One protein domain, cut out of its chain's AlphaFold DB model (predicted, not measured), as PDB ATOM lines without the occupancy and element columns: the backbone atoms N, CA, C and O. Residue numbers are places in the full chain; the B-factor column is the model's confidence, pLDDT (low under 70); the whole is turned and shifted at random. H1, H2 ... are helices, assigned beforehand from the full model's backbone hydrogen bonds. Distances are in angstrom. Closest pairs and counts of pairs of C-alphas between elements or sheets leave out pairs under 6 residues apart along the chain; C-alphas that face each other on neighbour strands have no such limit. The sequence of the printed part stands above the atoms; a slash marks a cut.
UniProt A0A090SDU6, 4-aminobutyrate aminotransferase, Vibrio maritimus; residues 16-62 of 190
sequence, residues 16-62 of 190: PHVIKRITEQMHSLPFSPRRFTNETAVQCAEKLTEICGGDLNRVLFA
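AT A GLANCE: This is residues 16 to 62 of the 190 residues of the protein "4-aminobutyrate aminotransferase" of Vibrio maritimus (UniProt A0A090SDU6). What shape appears? Two helices, H1 then H2, stand apart like two legs, joined by a looping stretch, residues 29 to 38; after H2 the tail, residues 53 to 62, folds back along it. How is it made up? The printed part has 47 residues, all helix in class, with two named helices and no named strand. It is loose, with a radius of gyration of the C-alphas of 12.7 A, and flat, spanning 36 by 30 by 16 A.

IN THESE COORDINATES: Where is H1? Residues 16 to 28, 18.7 A long, from C-alpha 16 at (115.863, 138.158, 99.897). Where is H2? Residues 39 to 52, 19.9 A long, to C-alpha 52 at (115.642, 148.101, 75.080).

HOW THE PARTS SIT: Do the helices meet? H1 and H2 are apart, with a short link of 10 residues. Are their backbones complete? In H1 and H2 every O i to N i+4 pair is within hydrogen-bond range.

THE WHOLE: How large is it? The two C-alphas farthest apart, of His 27 and Gly 54, are 36.0 A apart. What stands free? Residues 16 to 21 of H1 and residues 50 to 55, of which 50 to 52 belong to H2. Is anything cut or uncertain? The printed part has no cut, and no printed residue is under 70 in pLDDT.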
ATOM      1  N   PRO A  16     116.610 139.384  99.579       97.94
ATOM      2  CA  PRO A  16     115.863 138.158  99.897       97.94
ATOM      3  C   PRO A  16     115.093 137.568  98.713       97.94
ATOM      4  O   PRO A  16     115.082 136.356  98.509       97.94
ATOM      5  N   HIS A  17     114.504 138.428  97.873       97.75
ATOM      6  CA  HIS A  17     113.809 137.989  96.661       97.75
ATOM      7  C   HIS A  17     114.743 137.274  95.668       97.75
ATOM      8  O   HIS A  17     114.352 136.272  95.079       97.75
ATOM      9  N   VAL A  18     115.982 137.750  95.494       96.94
ATOM     10  CA  VAL A  18     116.945 137.160  94.550       96.94
ATOM     11  C   VAL A  18     117.392 135.789  95.049       96.94
ATOM     12  O   VAL A  18     117.352 134.822  94.294       96.94
ATOM     13  N   ILE A  19     117.735 135.687  96.338       98.31
ATOM     14  CA  ILE A  19     118.135 134.422  96.970       98.31
ATOM     15  C   ILE A  19     117.028 133.374  96.828       98.31
ATOM     16  O   ILE A  19     117.299 132.248  96.404       98.31
ATOM     17  N   LYS A  20     115.780 133.750  97.132       98.38
ATOM     18  CA  LYS A  20     114.623 132.857  97.010       98.38
ATOM     19  C   LYS A  20     114.485 132.312  95.585       98.38
ATOM     20  O   LYS A  20     114.446 131.100  95.407       98.38
ATOM     21  N   ARG A  21     114.481 133.189  94.572       97.62
ATOM     22  CA  ARG A  21     114.307 132.790  93.163       97.62
ATOM     23  C   ARG A  21     115.446 131.921  92.636       97.62
ATOM     24  O   ARG A  21     115.186 130.964  91.913       97.62
ATOM     25  N   ILE A  22     116.692 132.220  93.009       97.44
ATOM     26  CA  ILE A  22     117.844 131.385  92.643       97.44
ATOM     27  C   ILE A  22     117.697 129.990  93.258       97.44
ATOM     28  O   ILE A  22     117.853 128.997  92.555       97.44
ATOM     29  N   THR A  23     117.356 129.911  94.547       98.31
ATOM     30  CA  THR A  23     117.201 128.632  95.261       98.31
ATOM     31  C   THR A  23     116.102 127.773  94.630       98.31
ATOM     32  O   THR A  23     116.331 126.604  94.335       98.31
ATOM     33  N   GLU A  24     114.938 128.363  94.343       98.06
ATOM     34  CA  GLU A  24     113.830 127.685  93.652       98.06
ATOM     35  C   GLU A  24     114.260 127.139  92.279       98.06
ATOM     36  O   GLU A  24     114.011 125.972  91.970       98.06
ATOM     37  N   GLN A  25     114.963 127.944  91.473       97.88
ATOM     38  CA  GLN A  25     115.427 127.521  90.148       97.88
ATOM     39  C   GLN A  25     116.455 126.384  90.225       97.88
ATOM     40  O   GLN A  25     116.406 125.463  89.410       97.88
ATOM     41  N   MET A  26     117.356 126.419  91.212       98.12
ATOM     42  CA  MET A  26     118.373 125.383  91.416       98.12
ATOM     43  C   MET A  26     117.768 124.016  91.750       98.12
ATOM     44  O   MET A  26     118.323 122.998  91.341       98.12
ATOM     45  N   HIS A  27     116.631 123.980  92.452       98.06
ATOM     46  CA  HIS A  27     115.904 122.737  92.729       98.06
ATOM     47  C   HIS A  27     115.081 122.227  91.538       98.06
ATOM     48  O   HIS A  27     114.810 121.032  91.465       98.06
ATOM     49  N   SER A  28     114.683 123.111  90.618       96.69
ATOM     50  CA  SER A  28     113.847 122.769  89.461       96.69
ATOM     51  C   SER A  28     114.671 122.372  88.231       96.69
ATOM     52  O   SER A  28     114.605 121.236  87.763       96.69
ATOM     53  N   LEU A  29     115.484 123.295  87.711       96.69
ATOM     54  CA  LEU A  29     116.322 123.085  86.532       96.69
ATOM     55  C   LEU A  29     117.604 123.919  86.672       96.69
ATOM     56  O   LEU A  29     117.640 125.073  86.230       96.69
ATOM     57  N   PRO A  30     118.670 123.355  87.266       95.31
ATOM     58  CA  PRO A  30     119.915 124.085  87.506       95.31
ATOM     59  C   PRO A  30     120.724 124.322  86.222       95.31
ATOM     60  O   PRO A  30     121.556 125.226  86.173       95.31
ATOM     61  N   PHE A  31     120.501 123.520  85.176       95.50
ATOM     62  CA  PHE A  31     121.220 123.637  83.913       95.50
ATOM     63  C   PHE A  31     120.381 123.163  82.726       95.50
ATOM     64  O   PHE A  31     119.766 122.101  82.765       95.50
ATOM     65  N   SER A  32     120.427 123.931  81.636       94.44
ATOM     66  CA  SER A  32     119.935 123.532  80.318       94.44
ATOM     67  C   SER A  32     121.023 123.832  79.284       94.44
ATOM     68  O   SER A  32     121.490 124.977  79.208       94.44
ATOM     69  N   PRO A  33     121.492 122.842  78.501       92.00
ATOM     70  CA  PRO A  33     122.494 123.090  77.477       92.00
ATOM     71  C   PRO A  33     121.877 123.903  76.335       92.00
ATOM     72  O   PRO A  33     120.710 123.734  76.004       92.00
ATOM     73  N   ARG A  34     122.690 124.711  75.640       86.31
ATOM     74  CA  ARG A  34     122.222 125.627  74.573       86.31
ATOM     75  C   ARG A  34     121.499 124.962  73.389       86.31
ATOM     76  O   ARG A  34     120.953 125.671  72.552       86.31
ATOM     77  N   ARG A  35     121.532 123.627  73.276       92.19
ATOM     78  CA  ARG A  35     120.748 122.871  72.285       92.19
ATOM     79  C   ARG A  35     119.245 122.925  72.587       92.19
ATOM     80  O   ARG A  35     118.445 122.771  71.671       92.19
ATOM     81  N   PHE A  36     118.883 123.144  73.847       92.94
ATOM     82  CA  PHE A  36     117.512 123.293  74.308       92.94
ATOM     83  C   PHE A  36     117.274 124.715  74.819       92.94
ATOM     84  O   PHE A  36     118.207 125.459  75.127       92.94
ATOM     85  N   THR A  37     116.002 125.089  74.897       93.25
ATOM     86  CA  THR A  37     115.577 126.333  75.539       93.25
ATOM     87  C   THR A  37     115.191 126.079  77.000       93.25
ATOM     88  O   THR A  37     115.160 124.938  77.463       93.25
ATOM     89  N   ASN A  38     114.919 127.147  77.740       94.94
ATOM     90  CA  ASN A  38     114.257 127.094  79.037       94.94
ATOM     91  C   ASN A  38     113.419 128.361  79.230       94.94
ATOM     92  O   ASN A  38     113.755 129.422  78.701       94.94
ATOM     93  N   GLU A  39     112.339 128.234  79.991       95.81
ATOM     94  CA  GLU A  39     111.370 129.310  80.199       95.81
ATOM     95  C   GLU A  39     112.010 130.557  80.828       95.81
ATOM     96  O   GLU A  39     111.784 131.668  80.354       95.81
ATOM     97  N   THR A  40     112.893 130.384  81.816       95.31
ATOM     98  CA  THR A  40     113.585 131.487  82.501       95.31
ATOM     99  C   THR A  40     114.392 132.359  81.535       95.31
ATOM    100  O   THR A  40     114.339 133.587  81.604       95.31
ATOM    101  N   ALA A  41     115.135 131.745  80.610       94.19
ATOM    102  CA  ALA A  41     115.919 132.465  79.612       94.19
ATOM    103  C   ALA A  41     115.029 133.195  78.596       94.19
ATOM    104  O   ALA A  41     115.374 134.306  78.190       94.19
ATOM    105  N   VAL A  42     113.891 132.604  78.212       96.12
ATOM    106  CA  VAL A  42     112.911 133.232  77.309       96.12
ATOM    107  C   VAL A  42     112.298 134.465  77.966       96.12
ATOM    108  O   VAL A  42     112.419 135.555  77.415       96.12
ATOM    109  N   GLN A  43     111.761 134.329  79.180       97.31
ATOM    110  CA  GLN A  43     111.167 135.442  79.932       97.31
ATOM    111  C   GLN A  43     112.177 136.575  80.170       97.31
ATOM    112  O   GLN A  43     111.853 137.758  80.047       97.31
ATOM    113  N   CYS A  44     113.432 136.230  80.480       95.75
ATOM    114  CA  CYS A  44     114.501 137.214  80.630       95.75
ATOM    115  C   CYS A  44     114.789 137.945  79.312       95.75
ATOM    116  O   CYS A  44     114.903 139.172  79.304       95.75
ATOM    117  N   ALA A  45     114.881 137.217  78.195       95.50
ATOM    118  CA  ALA A  45     115.114 137.811  76.884       95.50
ATOM    119  C   ALA A  45     113.966 138.744  76.475       95.50
ATOM    120  O   ALA A  45     114.230 139.875  76.074       95.50
ATOM    121  N   GLU A  46     112.713 138.316  76.642       96.25
ATOM    122  CA  GLU A  46     111.526 139.133  76.368       96.25
ATOM    123  C   GLU A  46     111.566 140.438  77.162       96.25
ATOM    124  O   GLU A  46     111.494 141.522  76.573       96.25
ATOM    125  N   LYS A  47     111.811 140.357  78.478       97.12
ATOM    126  CA  LYS A  47     111.875 141.552  79.322       97.12
ATOM    127  C   LYS A  47     113.004 142.499  78.920       97.12
ATOM    128  O   LYS A  47     112.816 143.713  78.908       97.12
ATOM    129  N   LEU A  48     114.172 141.963  78.566       95.50
ATOM    130  CA  LEU A  48     115.295 142.770  78.086       95.50
ATOM    131  C   LEU A  48     114.959 143.487  76.776       95.50
ATOM    132  O   LEU A  48     115.285 144.664  76.632       95.50
ATOM    133  N   THR A  49     114.296 142.808  75.840       93.69
ATOM    134  CA  THR A  49     113.895 143.418  74.564       93.69
ATOM    135  C   THR A  49     112.820 144.486  74.740       93.69
ATOM    136  O   THR A  49     112.897 145.524  74.088       93.69
ATOM    137  N   GLU A  50     111.885 144.291  75.675       95.12
ATOM    138  CA  GLU A  50     110.878 145.290  76.051       95.12
ATOM    139  C   GLU A  50     111.542 146.564  76.592       95.12
ATOM    140  O   GLU A  50     111.214 147.667  76.164       95.12
ATOM    141  N   ILE A  51     112.528 146.414  77.486       93.94
ATOM    142  CA  ILE A  51     113.278 147.539  78.065       93.94
ATOM    143  C   ILE A  51     114.126 148.254  77.004       93.94
ATOM    144  O   ILE A  51     114.232 149.480  77.024       93.94
ATOM    145  N   CYS A  52     114.771 147.509  76.099       90.00
ATOM    146  CA  CYS A  52     115.642 148.101  75.080       90.00
ATOM    147  C   CYS A  52     114.857 148.863  74.005       90.00
ATOM    148  O   CYS A  52     115.300 149.936  73.585       90.00
ATOM    149  N   GLY A  53     113.724 148.310  73.565       87.94
ATOM    150  CA  GLY A  53     112.884 148.860  72.504       87.94
ATOM    151  C   GLY A  53     113.535 148.885  71.109       87.94
ATOM    152  O   GLY A  53     114.733 148.652  70.925       87.94
ATOM    153  N   GLY A  54     112.717 149.196  70.099       90.25
ATOM    154  CA  GLY A  54     113.152 149.356  68.707       90.25
ATOM    155  C   GLY A  54     113.753 148.084  68.097       90.25
ATOM    156  O   GLY A  54     113.254 146.980  68.303       90.25
ATOM    157  N   ASP A  55     114.848 148.245  67.352       88.94
ATOM    158  CA  ASP A  55     115.496 147.146  66.620       88.94
ATOM    159  C   ASP A  55     116.318 146.199  67.519       88.94
ATOM    160  O   ASP A  55     116.809 145.167  67.060       88.94
ATOM    161  N   LEU A  56     116.477 146.512  68.811       88.94
ATOM    162  CA  LEU A  56     117.192 145.672  69.781       88.94
ATOM    163  C   LEU A  56     116.273 144.573  70.338       88.94
ATOM    164  O   LEU A  56     115.962 144.527  71.526       88.94
ATOM    165  N   ASN A  57     115.843 143.673  69.452       90.38
ATOM    166  CA  ASN A  57     114.802 142.672  69.706       90.38
ATOM    167  C   ASN A  57     115.315 141.216  69.744       90.38
ATOM    168  O   ASN A  57     114.540 140.270  69.579       90.38
ATOM    169  N   ARG A  58     116.628 141.014  69.916       90.00
ATOM    170  CA  ARG A  58     117.271 139.695  70.052       90.00
ATOM    171  C   ARG A  58     118.311 139.732  71.166       90.00
ATOM    172  O   ARG A  58     119.062 140.697  71.280       90.00
ATOM    173  N   VAL A  59     118.385 138.653  71.946       93.31
ATOM    174  CA  VAL A  59     119.315 138.520  73.075       93.31
ATOM    175  C   VAL A  59     120.172 137.278  72.898       93.31
ATOM    176  O   VAL A  59     119.674 136.193  72.611       93.31
ATOM    177  N   LEU A  60     121.477 137.442  73.106       92.00
ATOM    178  CA  LEU A  60     122.432 136.348  73.176       92.00
ATOM    179  C   LEU A  60     123.158 136.413  74.522       92.00
ATOM    180  O   LEU A  60     123.937 137.330  74.771       92.00
ATOM    181  N   PHE A  61     122.898 135.435  75.390       92.44
ATOM    182  CA  PHE A  61     123.444 135.408  76.746       92.44
ATOM    183  C   PHE A  61     124.908 134.949  76.798       92.44
ATOM    184  O   PHE A  61     125.323 133.999  76.114       92.44
ATOM    185  N   ALA A  62     125.662 135.583  77.695       91.81
ATOM    186  CA  ALA A  62     127.049 135.271  78.017       91.81
ATOM    187  C   ALA A  62     127.256 135.286  79.544       91.81
ATOM    188  O   ALA A  62     126.546 136.012  80.238       91.81
TER     189      ALA A  62